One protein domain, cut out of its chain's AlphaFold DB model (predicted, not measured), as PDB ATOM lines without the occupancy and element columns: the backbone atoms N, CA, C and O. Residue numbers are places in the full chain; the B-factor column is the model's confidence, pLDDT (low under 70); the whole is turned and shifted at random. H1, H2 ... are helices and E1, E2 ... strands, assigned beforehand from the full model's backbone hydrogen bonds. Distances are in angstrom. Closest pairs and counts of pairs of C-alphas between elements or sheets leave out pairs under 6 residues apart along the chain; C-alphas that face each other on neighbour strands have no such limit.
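This is residues 226 to 289, 326 to 369 and 377 to 407 of the 822 residues of an uncharacterized protein of Coprinellus micaceus (UniProt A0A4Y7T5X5). Two long strands side by side, E1 and E4, make a narrow ladder with helix H3 packed mainly on E4, and at one end of the ladder E3 runs on into E4 from a small hairpin of E2 and E3. The long helix H1 passes near the start of E1, H2 and H4 lie side by side as a second group, and in the long loop of residues 377 to 397, which leads to H4, residues 384 to 390 stand free and stick out. The 139 printed residues hold four named helices and four named strands, in the order H1 H2 E1 H3 E2 E3 E4 H4, a mixed class; E1 and E4 form a parallel sheet, E2 and E3 an antiparallel one. The outline is flat, 48 by 46 by 24 A, and only just compact, close to loose, with a radius of gyration of the C-alphas of 17.3 A.

H1, residues 226 to 247, and H2, residues 266 to 273, are near each other, with 6 pairs of C-alphas within 10 A. E1, residues 282 to 289, comes closest to H1 at the C-alphas of Ala 282 and Gly 233, 6.8 A apart. E1 is the parallel neighbour of E4, residues 356 to 364, at 14 degrees; N 284 and O 357 are 2.8 A apart and N 362 and O 286 2.8 A, within hydrogen-bond range. E4 bends by 53 degrees at residue 359. H3, residues 326 to 339, has 4 pairs of C-alphas within 8 A of E4, the closest those of Gln 337 and Leu 356, 5.6 A. E2, residues 341 to 345, and E3, residues 350 to 354, are an antiparallel hairpin, with N 343 and O 352 2.8 A apart, within hydrogen-bond range. H4, residues 398 to 406, touches H2, closest at the C-alphas of Met 405 and Ser 273, 5.1 A, at a shallow tilt of 19 degrees, the same way. H1 only just touches H4, with residue 247 alone and 3 pairs of C-alphas within 8 A; the closest are those of Leu 247 and Ala 402, 6.2 A. H3 is apart from H1, H2 and H4. Every O i to N i+4 pair is within hydrogen-bond range in H1 and H2; in H3 it is 9 of 10 and in H4 4 of 5.

H1 begins at C-alpha 226 (11.913, 50.928, -8.536) and is 31.3 A long. E1 is 21.9 A, H3 20.2 A and E4 23.1 A long, E4 ending at C-alpha 364 (7.412, 23.307, 2.900). H4 ends at C-alpha 406 (-13.754, 37.976, -25.984).

The C-alphas farthest apart, of Gln 349 and Asn 385, are 53.3 A apart. Residues 290 to 325 and 370 to 376 are not printed, with C-alpha gaps of 13.1 A and 20.4 A. The link H1 to H2 is long, 18 residues. Mean pLDDT of the printed part is 77.5; 40 residues are under 70, among them 226 to 237 and 396 to 407.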
ATOM      1  N   THR A 226      12.646  50.241  -7.453       44.16
ATOM      2  CA  THR A 226      11.913  50.928  -8.536       44.16
ATOM      3  C   THR A 226      12.239  50.383  -9.925       44.16
ATOM      4  O   THR A 226      11.320  50.151 -10.707       44.16
ATOM      5  N   LEU A 227      13.514  50.124 -10.241       33.84
ATOM      6  CA  LEU A 227      13.887  49.569 -11.549       33.84
ATOM      7  C   LEU A 227      13.494  48.087 -11.670       33.84
ATOM      8  O   LEU A 227      12.914  47.676 -12.672       33.84
ATOM      9  N   GLU A 228      13.773  47.286 -10.639       41.28
ATOM     10  CA  GLU A 228      13.477  45.846 -10.634       41.28
ATOM     11  C   GLU A 228      11.966  45.575 -10.600       41.28
ATOM     12  O   GLU A 228      11.484  44.720 -11.341       41.28
ATOM     13  N   GLY A 229      11.199  46.363  -9.840       47.00
ATOM     14  CA  GLY A 229       9.735  46.343  -9.846       47.00
ATOM     15  C   GLY A 229       9.150  46.705 -11.212       47.00
ATOM     16  O   GLY A 229       8.248  46.018 -11.686       47.00
ATOM     17  N   HIS A 230       9.715  47.702 -11.907       50.28
ATOM     18  CA  HIS A 230       9.352  47.991 -13.299       50.28
ATOM     19  C   HIS A 230       9.670  46.822 -14.242       50.28
ATOM     20  O   HIS A 230       8.844  46.484 -15.092       50.28
ATOM     21  N   HIS A 231      10.827  46.168 -14.103       49.03
ATOM     22  CA  HIS A 231      11.166  44.998 -14.918       49.03
ATOM     23  C   HIS A 231      10.247  43.797 -14.647       49.03
ATOM     24  O   HIS A 231       9.883  43.111 -15.605       49.03
ATOM     25  N   LEU A 232       9.846  43.574 -13.389       52.31
ATOM     26  CA  LEU A 232       8.924  42.517 -12.961       52.31
ATOM     27  C   LEU A 232       7.485  42.776 -13.418       52.31
ATOM     28  O   LEU A 232       6.921  41.920 -14.094       52.31
ATOM     29  N   GLY A 233       6.921  43.958 -13.153       56.03
ATOM     30  CA  GLY A 233       5.587  44.340 -13.634       56.03
ATOM     31  C   GLY A 233       5.500  44.316 -15.162       56.03
ATOM     32  O   GLY A 233       4.556  43.780 -15.735       56.03
ATOM     33  N   ALA A 234       6.553  44.763 -15.853       60.31
ATOM     34  CA  ALA A 234       6.628  44.621 -17.302       60.31
ATOM     35  C   ALA A 234       6.829  43.160 -17.760       60.31
ATOM     36  O   ALA A 234       6.485  42.842 -18.893       60.31
ATOM     37  N   SER A 235       7.377  42.256 -16.938       63.38
ATOM     38  CA  SER A 235       7.442  40.816 -17.253       63.38
ATOM     39  C   SER A 235       6.103  40.119 -17.036       63.38
ATOM     40  O   SER A 235       5.741  39.305 -17.874       63.38
ATOM     41  N   HIS A 236       5.352  40.493 -16.000       68.94
ATOM     42  CA  HIS A 236       3.952  40.112 -15.786       68.94
ATOM     43  C   HIS A 236       3.099  40.535 -16.998       68.94
ATOM     44  O   HIS A 236       2.539  39.686 -17.690       68.94
ATOM     45  N   ALA A 237       3.141  41.818 -17.376       67.88
ATOM     46  CA  ALA A 237       2.439  42.330 -18.555       67.88
ATOM     47  C   ALA A 237       2.889  41.672 -19.879       67.88
ATOM     48  O   ALA A 237       2.048  41.345 -20.712       67.88
ATOM     49  N   ARG A 238       4.195  41.421 -20.085       74.50
ATOM     50  CA  ARG A 238       4.704  40.681 -21.264       74.50
ATOM     51  C   ARG A 238       4.303  39.204 -21.265       74.50
ATOM     52  O   ARG A 238       4.106  38.648 -22.342       74.50
ATOM     53  N   GLY A 239       4.227  38.568 -20.097       75.44
ATOM     54  CA  GLY A 239       3.761  37.193 -19.933       75.44
ATOM     55  C   GLY A 239       2.302  37.080 -20.349       75.44
ATOM     56  O   GLY A 239       1.985  36.307 -21.249       75.44
ATOM     57  N   ASN A 240       1.454  37.949 -19.798       70.50
ATOM     58  CA  ASN A 240       0.033  38.023 -20.137       70.50
ATOM     59  C   ASN A 240      -0.163  38.332 -21.617       70.50
ATOM     60  O   ASN A 240      -0.854  37.583 -22.294       70.50
ATOM     61  N   ALA A 241       0.503  39.361 -22.151       76.69
ATOM     62  CA  ALA A 241       0.420  39.693 -23.570       76.69
ATOM     63  C   ALA A 241       0.744  38.482 -24.461       76.69
ATOM     64  O   ALA A 241      -0.026  38.182 -25.364       76.69
ATOM     65  N   LYS A 242       1.813  37.729 -24.161       81.50
ATOM     66  CA  LYS A 242       2.172  36.515 -24.910       81.50
ATOM     67  C   LYS A 242       1.173  35.373 -24.754       81.50
ATOM     68  O   LYS A 242       0.913  34.679 -25.728       81.50
ATOM     69  N   ILE A 243       0.635  35.145 -23.556       77.00
ATOM     70  CA  ILE A 243      -0.350  34.081 -23.316       77.00
ATOM     71  C   ILE A 243      -1.659  34.411 -24.043       77.00
ATOM     72  O   ILE A 243      -2.183  33.567 -24.763       77.00
ATOM     73  N   MET A 244      -2.130  35.655 -23.952       74.00
ATOM     74  CA  MET A 244      -3.333  36.130 -24.641       74.00
ATOM     75  C   MET A 244      -3.144  36.152 -26.171       74.00
ATOM     76  O   MET A 244      -4.051  35.770 -26.907       74.00
ATOM     77  N   GLU A 245      -1.956  36.510 -26.673       83.00
ATOM     78  CA  GLU A 245      -1.577  36.386 -28.095       83.00
ATOM     79  C   GLU A 245      -1.534  34.915 -28.557       83.00
ATOM     80  O   GLU A 245      -1.795  34.621 -29.719       83.00
ATOM     81  N   HIS A 246      -1.219  33.969 -27.667       81.31
ATOM     82  CA  HIS A 246      -1.217  32.541 -27.990       81.31
ATOM     83  C   HIS A 246      -2.631  31.950 -28.015       81.31
ATOM     84  O   HIS A 246      -2.953  31.200 -28.931       81.31
ATOM     85  N   LEU A 247      -3.469  32.315 -27.038       78.12
ATOM     86  CA  LEU A 247      -4.859  31.863 -26.906       78.12
ATOM     87  C   LEU A 247      -5.793  32.470 -27.966       78.12
ATOM     88  O   LEU A 247      -6.797  31.855 -28.316       78.12
ATOM     89  N   SER A 248      -5.473  33.658 -28.492       76.69
ATOM     90  CA  SER A 248      -6.249  34.318 -29.558       76.69
ATOM     91  C   SER A 248      -5.894  33.857 -30.978       76.69
ATOM     92  O   SER A 248      -6.611  34.190 -31.922       76.69
ATOM     93  N   LYS A 249      -4.828  33.062 -31.165       84.00
ATOM     94  CA  LYS A 249      -4.508  32.463 -32.471       84.00
ATOM     95  C   LYS A 249      -5.468  31.308 -32.763       84.00
ATOM     96  O   LYS A 249      -5.501  30.367 -31.967       84.00
ATOM     97  N   PRO A 250      -6.181  31.299 -33.907       80.94
ATOM     98  CA  PRO A 250      -7.158  30.252 -34.216       80.94
ATOM     99  C   PRO A 250      -6.515  28.859 -34.314       80.94
ATOM    100  O   PRO A 250      -7.121  27.870 -33.914       80.94
ATOM    101  N   GLU A 251      -5.258  28.788 -34.760       84.12
ATOM    102  CA  GLU A 251      -4.471  27.550 -34.862       84.12
ATOM    103  C   GLU A 251      -4.195  26.872 -33.510       84.12
ATOM    104  O   GLU A 251      -4.033  25.657 -33.466       84.12
ATOM    105  N   SER A 252      -4.194  27.622 -32.400       77.44
ATOM    106  CA  SER A 252      -4.001  27.045 -31.057       77.44
ATOM    107  C   SER A 252      -5.172  26.161 -30.612       77.44
ATOM    108  O   SER A 252      -5.051  25.410 -29.643       77.44
ATOM    109  N   ASN A 253      -6.339  26.307 -31.260       81.06
ATOM    110  CA  ASN A 253      -7.629  25.816 -30.770       81.06
ATOM    111  C   ASN A 253      -7.828  26.134 -29.270       81.06
ATOM    112  O   ASN A 253      -8.304  25.296 -28.510       81.06
ATOM    113  N   GLY A 254      -7.354  27.313 -28.839       75.19
ATOM    114  CA  GLY A 254      -7.352  27.812 -27.464       75.19
ATOM    115  C   GLY A 254      -6.553  26.997 -26.442       75.19
ATOM    116  O   GLY A 254      -6.663  27.278 -25.250       75.19
ATOM    117  N   LYS A 255      -5.744  26.012 -26.851       76.12
ATOM    118  CA  LYS A 255      -4.825  25.293 -25.955       76.12
ATOM    119  C   LYS A 255      -3.449  25.962 -25.907       76.12
ATOM    120  O   LYS A 255      -3.011  26.615 -26.849       76.12
ATOM    121  N   LEU A 256      -2.755  25.776 -24.784       74.62
ATOM    122  CA  LEU A 256      -1.340  26.109 -24.639       74.62
ATOM    123  C   LEU A 256      -0.502  24.849 -24.871       74.62
ATOM    124  O   LEU A 256      -0.742  23.831 -24.224       74.62
ATOM    125  N   ASP A 257       0.505  24.941 -25.743       75.62
ATOM    126  CA  ASP A 257       1.395  23.818 -26.092       75.62
ATOM    127  C   ASP A 257       2.298  23.361 -24.928       75.62
ATOM    128  O   ASP A 257       2.889  22.284 -24.966       75.62
ATOM    129  N   GLU A 258       2.418  24.181 -23.880       77.69
ATOM    130  CA  GLU A 258       3.235  23.916 -22.697       77.69
ATOM    131  C   GLU A 258       2.634  24.613 -21.462       77.69
ATOM    132  O   GLU A 258       2.165  25.750 -21.548       77.69
ATOM    133  N   TYR A 259       2.723  23.970 -20.293       70.25
ATOM    134  CA  TYR A 259       2.431  24.570 -18.986       70.25
ATOM    135  C   TYR A 259       3.727  24.672 -18.174       70.25
ATOM    136  O   TYR A 259       4.221  23.677 -17.653       70.25
ATOM    137  N   SER A 260       4.302  25.878 -18.108       66.31
ATOM    138  CA  SER A 260       5.678  26.099 -17.625       66.31
ATOM    139  C   SER A 260       5.815  27.065 -16.442       66.31
ATOM    140  O   SER A 260       6.928  27.262 -15.960       66.31
ATOM    141  N   ASP A 261       4.742  27.755 -16.040       77.75
ATOM    142  CA  ASP A 261       4.805  28.849 -15.063       77.75
ATOM    143  C   ASP A 261       3.436  29.117 -14.414       77.75
ATOM    144  O   ASP A 261       2.390  28.771 -14.969       77.75
ATOM    145  N   VAL A 262       3.454  29.790 -13.264       78.06
ATOM    146  CA  VAL A 262       2.293  30.173 -12.442       78.06
ATOM    147  C   VAL A 262       1.252  30.964 -13.245       78.06
ATOM    148  O   VAL A 262       0.052  30.765 -13.070       78.06
ATOM    149  N   TYR A 263       1.700  31.796 -14.189       78.75
ATOM    150  CA  TYR A 263       0.844  32.618 -15.058       78.75
ATOM    151  C   TYR A 263      -0.015  31.821 -16.063       78.75
ATOM    152  O   TYR A 263      -0.734  32.421 -16.857       78.75
ATOM    153  N   ARG A 264       0.064  30.482 -16.068       84.88
ATOM    154  CA  ARG A 264      -0.748  29.584 -16.912       84.88
ATOM    155  C   ARG A 264      -1.805  28.785 -16.117       84.88
ATOM    156  O   ARG A 264      -2.460  27.924 -16.698       84.88
ATOM    157  N   GLY A 265      -1.969  29.037 -14.812       88.94
ATOM    158  CA  GLY A 265      -3.009  28.413 -13.976       88.94
ATOM    159  C   GLY A 265      -4.403  29.027 -14.179       88.94
ATOM    160  O   GLY A 265      -4.508  30.214 -14.479       88.94
ATOM    161  N   GLN A 266      -5.470  28.238 -13.995       87.56
ATOM    162  CA  GLN A 266      -6.852  28.650 -14.292       87.56
ATOM    163  C   GLN A 266      -7.279  29.917 -13.549       87.56
ATOM    164  O   GLN A 266      -7.599  30.905 -14.199       87.56
ATOM    165  N   ASP A 267      -7.215  29.908 -12.214       89.50
ATOM    166  CA  ASP A 267      -7.650  31.015 -11.349       89.50
ATOM    167  C   ASP A 267      -7.016  32.352 -11.760       89.50
ATOM    168  O   ASP A 267      -7.640  33.409 -11.701       89.50
ATOM    169  N   TYR A 268      -5.764  32.296 -12.219       92.69
ATOM    170  CA  TYR A 268      -5.031  33.449 -12.717       92.69
ATOM    171  C   TYR A 268      -5.512  33.906 -14.100       92.69
ATOM    172  O   TYR A 268      -5.714  35.101 -14.311       92.69
ATOM    173  N   LEU A 269      -5.705  32.975 -15.040       92.56
ATOM    174  CA  LEU A 269      -6.213  33.283 -16.379       92.56
ATOM    175  C   LEU A 269      -7.660  33.791 -16.339       92.56
ATOM    176  O   LEU A 269      -8.002  34.681 -17.111       92.56
ATOM    177  N   GLU A 270      -8.486  33.289 -15.421       92.75
ATOM    178  CA  GLU A 270      -9.857  33.758 -15.206       92.75
ATOM    179  C   GLU A 270      -9.892  35.133 -14.527       92.75
ATOM    180  O   GLU A 270     -10.565  36.033 -15.028       92.75
ATOM    181  N   ALA A 271      -9.104  35.364 -13.473       93.31
ATOM    182  CA  ALA A 271      -9.003  36.689 -12.853       93.31
ATOM    183  C   ALA A 271      -8.398  37.740 -13.814       93.31
ATOM    184  O   ALA A 271      -8.799  38.904 -13.808       93.31
ATOM    185  N   ALA A 272      -7.486  37.343 -14.707       94.06
ATOM    186  CA  ALA A 272      -7.032  38.191 -15.811       94.06
ATOM    187  C   ALA A 272      -8.105  38.367 -16.912       94.06
ATOM    188  O   ALA A 272      -8.159  39.428 -17.531       94.06
ATOM    189  N   SER A 273      -8.973  37.372 -17.151       91.81
ATOM    190  CA  SER A 273     -10.058  37.444 -18.149       91.81
ATOM    191  C   SER A 273     -11.153  38.438 -17.775       91.81
ATOM    192  O   SER A 273     -11.606  39.203 -18.623       91.81
ATOM    193  N   HIS A 274     -11.553  38.455 -16.502       95.44
ATOM    194  CA  HIS A 274     -12.605  39.332 -15.995       95.44
ATOM    195  C   HIS A 274     -12.108  40.767 -15.754       95.44
ATOM    196  O   HIS A 274     -12.910  41.667 -15.512       95.44
ATOM    197  N   GLY A 275     -10.790  40.986 -15.827       94.62
ATOM    198  CA  GLY A 275     -10.153  42.254 -15.486       94.62
ATOM    199  C   GLY A 275      -9.964  42.476 -13.983       94.62
ATOM    200  O   GLY A 275      -9.635  43.594 -13.594       94.62
ATOM    201  N   ASP A 276     -10.135  41.438 -13.151       95.12
ATOM    202  CA  ASP A 276      -9.830  41.492 -11.716       95.12
ATOM    203  C   ASP A 276      -8.329  41.753 -11.494       95.12
ATOM    204  O   ASP A 276      -7.964  42.572 -10.655       95.12
ATOM    205  N   ILE A 277      -7.455  41.101 -12.278       96.12
ATOM    206  CA  ILE A 277      -6.006  41.360 -12.302       96.12
ATOM    207  C   ILE A 277      -5.677  42.275 -13.488       96.12
ATOM    208  O   ILE A 277      -5.552  41.828 -14.630       96.12
ATOM    209  N   GLY A 278      -5.498  43.568 -13.215       95.25
ATOM    210  CA  GLY A 278      -5.114  44.557 -14.221       95.25
ATOM    211  C   GLY A 278      -3.631  44.486 -14.632       95.25
ATOM    212  O   GLY A 278      -2.792  43.948 -13.908       95.25
ATOM    213  N   PRO A 279      -3.238  45.108 -15.762       92.19
ATOM    214  CA  PRO A 279      -1.848  45.113 -16.240       92.19
ATOM    215  C   PRO A 279      -0.872  45.906 -15.349       92.19
ATOM    216  O   PRO A 279       0.341  45.778 -15.513       92.19
ATOM    217  N   ASN A 280      -1.390  46.723 -14.423       93.50
ATOM    218  CA  ASN A 280      -0.611  47.443 -13.412       93.50
ATOM    219  C   ASN A 280      -0.528  46.689 -12.071       93.50
ATOM    220  O   ASN A 280       0.249  47.090 -11.206       93.50
ATOM    221  N   ASP A 281      -1.323  45.633 -11.891       95.06
ATOM    222  CA  ASP A 281      -1.444  44.918 -10.623       95.06
ATOM    223  C   ASP A 281      -0.296  43.920 -10.437       95.06
ATOM    224  O   ASP A 281       0.384  43.525 -11.391       95.06
ATOM    225  N   ALA A 282      -0.052  43.518  -9.189       92.69
ATOM    226  CA  ALA A 282       1.069  42.655  -8.835       92.69
ATOM    227  C   ALA A 282       0.599  41.376  -8.134       92.69
ATOM    228  O   ALA A 282       0.149  41.392  -6.986       92.69
ATOM    229  N   THR A 283       0.767  40.238  -8.807       93.50
ATOM    230  CA  THR A 283       0.639  38.918  -8.181       93.50
ATOM    231  C   THR A 283       1.830  38.604  -7.282       93.50
ATOM    232  O   THR A 283       2.986  38.763  -7.679       93.50
ATOM    233  N   LEU A 284       1.542  38.082  -6.094       93.75
ATOM    234  CA  LEU A 284       2.492  37.656  -5.079       93.75
ATOM    235  C   LEU A 284       2.402  36.139  -4.875       93.75
ATOM    236  O   LEU A 284       1.315  35.581  -4.723       93.75
ATOM    237  N   LEU A 285       3.565  35.496  -4.797       92.56
ATOM    238  CA  LEU A 285       3.737  34.129  -4.310       92.56
ATOM    239  C   LEU A 285       4.257  34.203  -2.871       92.56
ATOM    240  O   LEU A 285       5.369  34.682  -2.638       92.56
ATOM    241  N   PHE A 286       3.486  33.706  -1.907       92.44
ATOM    242  CA  PHE A 286       4.009  33.414  -0.578       92.44
ATOM    243  C   PHE A 286       4.567  31.991  -0.570       92.44
ATOM    244  O   PHE A 286       3.843  31.043  -0.860       92.44
ATOM    245  N   SER A 287       5.842  31.845  -0.215       89.12
ATOM    246  CA  SER A 287       6.487  30.548  -0.016       89.12
ATOM    247  C   SER A 287       7.243  30.550   1.307       89.12
ATOM    248  O   SER A 287       8.093  31.413   1.543       89.12
ATOM    249  N   MET A 288       6.933  29.587   2.174       86.94
ATOM    250  CA  MET A 288       7.613  29.379   3.449       86.94
ATOM    251  C   MET A 288       8.312  28.019   3.473       86.94
ATOM    252  O   MET A 288       7.751  27.018   3.915       86.94
ATOM    253  N   ASP A 289       9.561  28.016   3.019       81.00
ATOM    254  CA  ASP A 289      10.507  26.907   3.154       81.00
ATOM    255  C   ASP A 289      11.147  26.916   4.559       81.00
ATOM    256  O   ASP A 289      11.532  27.963   5.091       81.00
ATOM    257  N   LEU A 326       4.121  35.977  10.506       91.69
ATOM    258  CA  LEU A 326       3.348  36.061   9.263       91.69
ATOM    259  C   LEU A 326       2.185  37.058   9.345       91.69
ATOM    260  O   LEU A 326       1.913  37.765   8.376       91.69
ATOM    261  N   PHE A 327       1.517  37.153  10.499       93.69
ATOM    262  CA  PHE A 327       0.339  37.998  10.700       93.69
ATOM    263  C   PHE A 327       0.586  39.477  10.359       93.69
ATOM    264  O   PHE A 327      -0.240  40.025   9.636       93.69
ATOM    265  N   PRO A 328       1.695  40.136  10.761       94.31
ATOM    266  CA  PRO A 328       1.960  41.514  10.342       94.31
ATOM    267  C   PRO A 328       2.088  41.666   8.818       94.31
ATOM    268  O   PRO A 328       1.567  42.626   8.257       94.31
ATOM    269  N   GLY A 329       2.733  40.710   8.137       91.94
ATOM    270  CA  GLY A 329       2.879  40.717   6.677       91.94
ATOM    271  C   GLY A 329       1.536  40.568   5.963       91.94
ATOM    272  O   GLY A 329       1.178  41.406   5.137       91.94
ATOM    273  N   PHE A 330       0.749  39.554   6.335       95.12
ATOM    274  CA  PHE A 330      -0.583  39.346   5.763       95.12
ATOM    275  C   PHE A 330      -1.587  40.439   6.155       95.12
ATOM    276  O   PHE A 330      -2.475  40.745   5.368       95.12
ATOM    277  N   HIS A 331      -1.438  41.079   7.318       95.56
ATOM    278  CA  HIS A 331      -2.272  42.214   7.714       95.56
ATOM    279  C   HIS A 331      -2.012  43.449   6.840       95.56
ATOM    280  O   HIS A 331      -2.967  44.061   6.369       95.56
ATOM    281  N   HIS A 332      -0.744  43.780   6.559       94.19
ATOM    282  CA  HIS A 332      -0.414  44.852   5.612       94.19
ATOM    283  C   HIS A 332      -0.865  44.512   4.185       94.19
ATOM    284  O   HIS A 332      -1.421  45.371   3.506       94.19
ATOM    285  N   LEU A 333      -0.705  43.258   3.743       95.19
ATOM    286  CA  LEU A 333      -1.208  42.815   2.439       95.19
ATOM    287  C   LEU A 333      -2.737  42.955   2.342       95.19
ATOM    288  O   LEU A 333      -3.230  43.529   1.380       95.19
ATOM    289  N   ALA A 334      -3.480  42.542   3.372       96.62
ATOM    290  CA  ALA A 334      -4.937  42.673   3.441       96.62
ATOM    291  C   ALA A 334      -5.444  44.124   3.605       96.62
ATOM    292  O   ALA A 334      -6.647  44.365   3.476       96.62
ATOM    293  N   ALA A 335      -4.560  45.083   3.910       96.81
ATOM    294  CA  ALA A 335      -4.845  46.518   3.849       96.81
ATOM    295  C   ALA A 335      -4.594  47.065   2.432       96.81
ATOM    296  O   ALA A 335      -5.486  47.665   1.836       96.81
ATOM    297  N   LEU A 336      -3.436  46.755   1.838       96.25
ATOM    298  CA  LEU A 336      -3.096  47.126   0.458       96.25
ATOM    299  C   LEU A 336      -4.042  46.494  -0.581       96.25
ATOM    300  O   LEU A 336      -4.294  47.090  -1.618       96.25
ATOM    301  N   GLN A 337      -4.640  45.340  -0.280       95.44
ATOM    302  CA  GLN A 337      -5.721  44.719  -1.064       95.44
ATOM    303  C   GLN A 337      -7.060  45.475  -1.028       95.44
ATOM    304  O   GLN A 337      -7.962  45.136  -1.787       95.44
ATOM    305  N   LYS A 338      -7.222  46.462  -0.139       95.56
ATOM    306  CA  LYS A 338      -8.447  47.272  -0.000       95.56
ATOM    307  C   LYS A 338      -8.243  48.724  -0.408       95.56
ATOM    308  O   LYS A 338      -9.172  49.353  -0.899       95.56
ATOM    309  N   GLU A 339      -7.050  49.253  -0.161       96.12
ATOM    310  CA  GLU A 339      -6.678  50.642  -0.454       96.12
ATOM    311  C   GLU A 339      -5.961  50.778  -1.811       96.12
ATOM    312  O   GLU A 339      -5.921  51.867  -2.385       96.12
ATOM    313  N   GLY A 340      -5.422  49.671  -2.337       96.38
ATOM    314  CA  GLY A 340      -4.463  49.658  -3.439       96.38
ATOM    315  C   GLY A 340      -3.064  50.099  -2.988       96.38
ATOM    316  O   GLY A 340      -2.893  50.779  -1.975       96.38
ATOM    317  N   LEU A 341      -2.033  49.709  -3.737       96.62
ATOM    318  CA  LEU A 341      -0.669  50.200  -3.549       96.62
ATOM    319  C   LEU A 341      -0.417  51.383  -4.504       96.62
ATOM    320  O   LEU A 341      -0.245  51.155  -5.704       96.62
ATOM    321  N   PRO A 342      -0.355  52.641  -4.026       95.75
ATOM    322  CA  PRO A 342      -0.010  53.777  -4.877       95.75
ATOM    323  C   PRO A 342       1.463  53.704  -5.301       95.75
ATOM    324  O   PRO A 342       2.377  53.889  -4.496       95.75
ATOM    325  N   MET A 343       1.693  53.460  -6.587       95.19
ATOM    326  CA  MET A 343       3.007  53.384  -7.224       95.19
ATOM    327  C   MET A 343       3.226  54.585  -8.145       95.19
ATOM    328  O   MET A 343       2.357  54.944  -8.938       95.19
ATOM    329  N   TYR A 344       4.407  55.199  -8.081       94.75
ATOM    330  CA  TYR A 344       4.814  56.212  -9.054       94.75
ATOM    331  C   TYR A 344       5.550  55.548 -10.221       94.75
ATOM    332  O   TYR A 344       6.649  55.017 -10.047       94.75
ATOM    333  N   ASN A 345       4.948  55.583 -11.406       90.75
ATOM    334  CA  ASN A 345       5.550  55.093 -12.635       90.75
ATOM    335  C   ASN A 345       6.502  56.166 -13.183       90.75
ATOM    336  O   ASN A 345       6.076  57.179 -13.738       90.75
ATOM    337  N   GLY A 346       7.808  55.935 -13.038       94.25
ATOM    338  CA  GLY A 346       8.833  56.901 -13.445       94.25
ATOM    339  C   GLY A 346       8.952  57.099 -14.961       94.25
ATOM    340  O   GLY A 346       9.485  58.119 -15.389       94.25
ATOM    341  N   ALA A 347       8.449  56.160 -15.770       89.31
ATOM    342  CA  ALA A 347       8.497  56.235 -17.231       89.31
ATOM    343  C   ALA A 347       7.332  57.047 -17.823       89.31
ATOM    344  O   ALA A 347       7.523  57.754 -18.808       89.31
ATOM    345  N   THR A 348       6.143  56.984 -17.215       93.19
ATOM    346  CA  THR A 348       4.971  57.802 -17.594       93.19
ATOM    347  C   THR A 348       4.818  59.068 -16.747       93.19
ATOM    348  O   THR A 348       3.914  59.862 -16.994       93.19
ATOM    349  N   GLN A 349       5.670  59.242 -15.731       95.25
ATOM    350  CA  GLN A 349       5.609  60.296 -14.711       95.25
ATOM    351  C   GLN A 349       4.262  60.397 -13.970       95.25
ATOM    352  O   GLN A 349       3.932  61.444 -13.410       95.25
ATOM    353  N   SER A 350       3.491  59.307 -13.927       95.00
ATOM    354  CA  SER A 350       2.149  59.261 -13.341       95.00
ATOM    355  C   SER A 350       2.091  58.422 -12.062       95.00
ATOM    356  O   SER A 350       2.863  57.483 -11.868       95.00
ATOM    357  N   LEU A 351       1.146  58.755 -11.181       95.75
ATOM    358  CA  LEU A 351       0.782  57.909 -10.047       95.75
ATOM    359  C   LEU A 351      -0.304  56.920 -10.495       95.75
ATOM    360  O   LEU A 351      -1.344  57.332 -11.005       95.75
ATOM    361  N   SER A 352      -0.065  55.630 -10.294       95.31
ATOM    362  CA  SER A 352      -0.990  54.530 -10.580       95.31
ATOM    363  C   SER A 352      -1.207  53.710  -9.314       95.31
ATOM    364  O   SER A 352      -0.236  53.375  -8.641       95.31
ATOM    365  N   SER A 353      -2.451  53.349  -8.995       95.25
ATOM    366  CA  SER A 353      -2.693  52.324  -7.973       95.25
ATOM    367  C   SER A 353      -2.499  50.933  -8.577       95.25
ATOM    368  O   SER A 353      -2.852  50.725  -9.739       95.25
ATOM    369  N   ALA A 354      -1.939  50.014  -7.794       96.25
ATOM    370  CA  ALA A 354      -1.757  48.609  -8.138       96.25
ATOM    371  C   ALA A 354      -2.382  47.726  -7.051       96.25
ATOM    372  O   ALA A 354      -2.047  47.849  -5.869       96.25
ATOM    373  N   ASN A 355      -3.277  46.823  -7.430       96.56
ATOM    374  CA  ASN A 355      -3.834  45.821  -6.526       96.56
ATOM    375  C   ASN A 355      -2.817  44.688  -6.300       96.56
ATOM    376  O   ASN A 355      -2.012  44.369  -7.179       96.56
ATOM    377  N   LEU A 356      -2.838  44.070  -5.114       96.31
ATOM    378  CA  LEU A 356      -1.890  43.014  -4.735       96.31
ATOM    379  C   LEU A 356      -2.585  41.655  -4.597       96.31
ATOM    380  O   LEU A 356      -3.282  41.402  -3.615       96.31
ATOM    381  N   PHE A 357      -2.360  40.742  -5.535       96.06
ATOM    382  CA  PHE A 357      -3.037  39.441  -5.561       96.06
ATOM    383  C   PHE A 357      -2.163  38.338  -4.968       96.06
ATOM    384  O   PHE A 357      -1.157  37.962  -5.557       96.06
ATOM    385  N   LEU A 358      -2.542  37.784  -3.812       94.94
ATOM    386  CA  LEU A 358      -1.865  36.610  -3.253       94.94
ATOM    387  C   LEU A 358      -2.340  35.353  -3.990       94.94
ATOM    388  O   LEU A 358      -3.357  34.773  -3.625       94.94
ATOM    389  N   LEU A 359      -1.612  34.967  -5.035       92.31
ATOM    390  CA  LEU A 359      -2.039  33.922  -5.967       92.31
ATOM    391  C   LEU A 359      -1.752  32.506  -5.448       92.31
ATOM    392  O   LEU A 359      -2.513  31.583  -5.705       92.31
ATOM    393  N   LEU A 360      -0.656  32.328  -4.705       90.12
ATOM    394  CA  LEU A 360      -0.245  31.036  -4.152       90.12
ATOM    395  C   LEU A 360       0.364  31.211  -2.757       90.12
ATOM    396  O   LEU A 360       1.113  32.159  -2.506       90.12
ATOM    397  N   GLY A 361       0.061  30.264  -1.866       90.62
ATOM    398  CA  GLY A 361       0.596  30.186  -0.506       90.62
ATOM    399  C   GLY A 361       1.186  28.808  -0.219       90.62
ATOM    400  O   GLY A 361       0.497  27.943   0.313       90.62
ATOM    401  N   THR A 362       2.452  28.594  -0.570       86.62
ATOM    402  CA  THR A 362       3.149  27.318  -0.366       86.62
ATOM    403  C   THR A 362       3.885  27.281   0.976       86.62
ATOM    404  O   THR A 362       4.446  28.276   1.441       86.62
ATOM    405  N   VAL A 363       3.894  26.116   1.625       83.75
ATOM    406  CA  VAL A 363       4.594  25.889   2.897       83.75
ATOM    407  C   VAL A 363       5.297  24.539   2.842       83.75
ATOM    408  O   VAL A 363       4.635  23.504   2.898       83.75
ATOM    409  N   ASP A 364       6.629  24.538   2.773       70.06
ATOM    410  CA  ASP A 364       7.412  23.307   2.900       70.06
ATOM    411  C   ASP A 364       7.790  23.082   4.370       70.06
ATOM    412  O   ASP A 364       8.789  23.585   4.899       70.06
ATOM    413  N   GLY A 365       6.928  22.337   5.060       57.66
ATOM    414  CA  GLY A 365       7.284  21.712   6.322       57.66
ATOM    415  C   GLY A 365       6.089  21.267   7.170       57.66
ATOM    416  O   GLY A 365       4.995  21.822   7.061       57.66
ATOM    417  N   PRO A 366       6.309  20.341   8.126       49.78
ATOM    418  CA  PRO A 366       5.278  19.776   9.009       49.78
ATOM    419  C   PRO A 366       4.825  20.755  10.118       49.78
ATOM    420  O   PRO A 366       4.646  20.385  11.275       49.78
ATOM    421  N   GLY A 367       4.719  22.046   9.790       46.56
ATOM    422  CA  GLY A 367       4.122  23.090  10.627       46.56
ATOM    423  C   GLY A 367       2.644  23.352  10.319       46.56
ATOM    424  O   GLY A 367       1.985  23.997  11.129       46.56
ATOM    425  N   GLY A 368       2.121  22.846   9.194       48.41
ATOM    426  CA  GLY A 368       0.692  22.851   8.859       48.41
ATOM    427  C   GLY A 368      -0.093  21.863   9.723       48.41
ATOM    428  O   GLY A 368      -0.478  20.789   9.269       48.41
ATOM    429  N   GLY A 369      -0.269  22.187  11.004       43.03
ATOM    430  CA  GLY A 369      -0.869  21.289  11.990       43.03
ATOM    431  C   GLY A 369      -2.377  21.108  11.814       43.03
ATOM    432  O   GLY A 369      -3.150  21.822  12.446       43.03
ATOM    433  N   TYR A 377      -1.086  21.648  -7.036       38.31
ATOM    434  CA  TYR A 377      -0.600  21.904  -8.391       38.31
ATOM    435  C   TYR A 377      -1.766  22.420  -9.236       38.31
ATOM    436  O   TYR A 377      -2.663  21.658  -9.580       38.31
ATOM    437  N   GLY A 378      -1.756  23.711  -9.577       38.81
ATOM    438  CA  GLY A 378      -2.701  24.266 -10.546       38.81
ATOM    439  C   GLY A 378      -2.341  23.802 -11.956       38.81
ATOM    440  O   GLY A 378      -1.444  24.373 -12.573       38.81
ATOM    441  N   ALA A 379      -3.013  22.762 -12.449       48.06
ATOM    442  CA  ALA A 379      -2.789  22.178 -13.769       48.06
ATOM    443  C   ALA A 379      -4.122  22.013 -14.513       48.06
ATOM    444  O   ALA A 379      -5.063  21.444 -13.972       48.06
ATOM    445  N   LEU A 380      -4.196  22.470 -15.770       53.38
ATOM    446  CA  LEU A 380      -5.402  22.309 -16.603       53.38
ATOM    447  C   LEU A 380      -5.585  20.877 -17.138       53.38
ATOM    448  O   LEU A 380      -6.592  20.583 -17.780       53.38
ATOM    449  N   LEU A 381      -4.607  20.001 -16.892       58.75
ATOM    450  CA  LEU A 381      -4.620  18.588 -17.251       58.75
ATOM    451  C   LEU A 381      -4.527  17.751 -15.977       58.75
ATOM    452  O   LEU A 381      -3.624  17.958 -15.160       58.75
ATOM    453  N   LYS A 382      -5.437  16.792 -15.832       70.56
ATOM    454  CA  LYS A 382      -5.441  15.812 -14.750       70.56
ATOM    455  C   LYS A 382      -4.305  14.803 -14.986       70.56
ATOM    456  O   LYS A 382      -4.311  14.136 -16.018       70.56
ATOM    457  N   PRO A 383      -3.334  14.640 -14.067       67.94
ATOM    458  CA  PRO A 383      -2.243  13.689 -14.277       67.94
ATOM    459  C   PRO A 383      -2.741  12.237 -14.339       67.94
ATOM    460  O   PRO A 383      -3.655  11.851 -13.603       67.94
ATOM    461  N   ASP A 384      -2.110  11.413 -15.180       70.75
ATOM    462  CA  ASP A 384      -2.478  10.005 -15.363       70.75
ATOM    463  C   ASP A 384      -2.546   9.242 -14.029       70.75
ATOM    464  O   ASP A 384      -1.561   9.137 -13.295       70.75
ATOM    465  N   ASN A 385      -3.703   8.632 -13.752       76.25
ATOM    466  CA  ASN A 385      -4.017   7.889 -12.522       76.25
ATOM    467  C   ASN A 385      -4.059   8.725 -11.221       76.25
ATOM    468  O   ASN A 385      -4.090   8.145 -10.134       76.25
ATOM    469  N   TYR A 386      -4.101  10.059 -11.294       69.00
ATOM    470  CA  TYR A 386      -4.278  10.918 -10.118       69.00
ATOM    471  C   TYR A 386      -5.767  11.074  -9.766       69.00
ATOM    472  O   TYR A 386      -6.547  11.564 -10.579       69.00
ATOM    473  N   ALA A 387      -6.170  10.638  -8.569       78.88
ATOM    474  CA  ALA A 387      -7.568  10.625  -8.114       78.88
ATOM    475  C   ALA A 387      -7.682  10.889  -6.594       78.88
ATOM    476  O   ALA A 387      -8.287  10.119  -5.850       78.88
ATOM    477  N   GLU A 388      -7.041  11.963  -6.126       72.50
ATOM    478  CA  GLU A 388      -7.143  12.453  -4.741       72.50
ATOM    479  C   GLU A 388      -8.509  13.126  -4.484       72.50
ATOM    480  O   GLU A 388      -9.006  13.892  -5.317       72.50
ATOM    481  N   GLU A 389      -9.121  12.875  -3.318       53.62
ATOM    482  CA  GLU A 389     -10.451  13.405  -2.967       53.62
ATOM    483  C   GLU A 389     -10.402  14.937  -2.810       53.62
ATOM    484  O   GLU A 389      -9.909  15.468  -1.816       53.62
ATOM    485  N   GLY A 390     -10.924  15.653  -3.811       51.88
ATOM    486  CA  GLY A 390     -10.872  17.119  -3.903       51.88
ATOM    487  C   GLY A 390      -9.996  17.661  -5.040       51.88
ATOM    488  O   GLY A 390     -10.087  18.848  -5.342       51.88
ATOM    489  N   CYS A 391      -9.217  16.809  -5.716       54.22
ATOM    490  CA  CYS A 391      -8.424  17.157  -6.905       54.22
ATOM    491  C   CYS A 391      -8.847  16.367  -8.164       54.22
ATOM    492  O   CYS A 391      -8.109  16.308  -9.141       54.22
ATOM    493  N   ASP A 392     -10.032  15.752  -8.144       74.94
ATOM    494  CA  ASP A 392     -10.545  14.843  -9.181       74.94
ATOM    495  C   ASP A 392     -11.341  15.565 -10.296       74.94
ATOM    496  O   ASP A 392     -12.347  15.055 -10.792       74.94
ATOM    497  N   HIS A 393     -10.937  16.781 -10.681       75.19
ATOM    498  CA  HIS A 393     -11.580  17.494 -11.794       75.19
ATOM    499  C   HIS A 393     -11.131  16.921 -13.156       75.19
ATOM    500  O   HIS A 393     -10.014  16.411 -13.269       75.19
ATOM    501  N   PRO A 394     -11.975  16.972 -14.206       77.00
ATOM    502  CA  PRO A 394     -11.559  16.612 -15.563       77.00
ATOM    503  C   PRO A 394     -10.554  17.624 -16.136       77.00
ATOM    504  O   PRO A 394     -10.361  18.702 -15.572       77.00
ATOM    505  N   ASP A 395      -9.954  17.292 -17.283       71.81
ATOM    506  CA  ASP A 395      -9.174  18.238 -18.091       71.81
ATOM    507  C   ASP A 395     -10.017  19.458 -18.483       71.81
ATOM    508  O   ASP A 395     -11.194  19.333 -18.835       71.81
ATOM    509  N   ILE A 396      -9.396  20.638 -18.462       63.44
ATOM    510  CA  ILE A 396     -10.084  21.917 -18.636       63.44
ATOM    511  C   ILE A 396      -9.651  22.558 -19.953       63.44
ATOM    512  O   ILE A 396      -8.479  22.842 -20.199       63.44
ATOM    513  N   ASP A 397     -10.630  22.767 -20.832       67.81
ATOM    514  CA  ASP A 397     -10.423  23.372 -22.141       67.81
ATOM    515  C   ASP A 397     -10.126  24.871 -22.009       67.81
ATOM    516  O   ASP A 397     -11.040  25.682 -21.843       67.81
ATOM    517  N   ALA A 398      -8.858  25.258 -22.141       53.31
ATOM    518  CA  ALA A 398      -8.443  26.660 -22.147       53.31
ATOM    519  C   ALA A 398      -9.098  27.490 -23.278       53.31
ATOM    520  O   ALA A 398      -9.234  28.708 -23.139       53.31
ATOM    521  N   ALA A 399      -9.632  26.859 -24.336       57.41
ATOM    522  CA  ALA A 399     -10.425  27.557 -25.345       57.41
ATOM    523  C   ALA A 399     -11.786  28.022 -24.814       57.41
ATOM    524  O   ALA A 399     -12.358  28.968 -25.350       57.41
ATOM    525  N   SER A 400     -12.342  27.381 -23.782       61.81
ATOM    526  CA  SER A 400     -13.556  27.865 -23.110       61.81
ATOM    527  C   SER A 400     -13.297  29.183 -22.368       61.81
ATOM    528  O   SER A 400     -14.090  30.112 -22.497       61.81
ATOM    529  N   ILE A 401     -12.127  29.307 -21.727       55.25
ATOM    530  CA  ILE A 401     -11.647  30.528 -21.063       55.25
ATOM    531  C   ILE A 401     -11.370  31.628 -22.107       55.25
ATOM    532  O   ILE A 401     -11.845  32.753 -21.982       55.25
ATOM    533  N   ALA A 402     -10.688  31.299 -23.210       48.09
ATOM    534  CA  ALA A 402     -10.457  32.250 -24.303       48.09
ATOM    535  C   ALA A 402     -11.765  32.758 -24.954       48.09
ATOM    536  O   ALA A 402     -11.829  33.892 -25.429       48.09
ATOM    537  N   ARG A 403     -12.829  31.942 -24.957       57.94
ATOM    538  CA  ARG A 403     -14.155  32.323 -25.475       57.94
ATOM    539  C   ARG A 403     -14.978  33.167 -24.495       57.94
ATOM    540  O   ARG A 403     -15.781  33.971 -24.965       57.94
ATOM    541  N   SER A 404     -14.781  33.049 -23.178       51.00
ATOM    542  CA  SER A 404     -15.411  33.970 -22.215       51.00
ATOM    543  C   SER A 404     -14.749  35.354 -22.221       51.00
ATOM    544  O   SER A 404     -15.462  36.350 -22.125       51.00
ATOM    545  N   MET A 405     -13.427  35.426 -22.431       48.94
ATOM    546  CA  MET A 405     -12.653  36.680 -22.531       48.94
ATOM    547  C   MET A 405     -13.167  37.653 -23.604       48.94
ATOM    548  O   MET A 405     -13.206  38.860 -23.375       48.94
ATOM    549  N   PHE A 406     -13.513  37.144 -24.793       49.72
ATOM    550  CA  PHE A 406     -13.754  37.976 -25.984       49.72
ATOM    551  C   PHE A 406     -15.160  37.839 -26.586       49.72
ATOM    552  O   PHE A 406     -15.512  38.588 -27.499       49.72
ATOM    553  N   GLY A 407     -15.977  36.911 -26.078       41.94
ATOM    554  CA  GLY A 407     -17.275  36.574 -26.657       41.94
ATOM    555  C   GLY A 407     -17.167  35.868 -28.020       41.94
ATOM    556  O   GLY A 407     -16.074  35.516 -28.472       41.94
TER     557      GLY A 407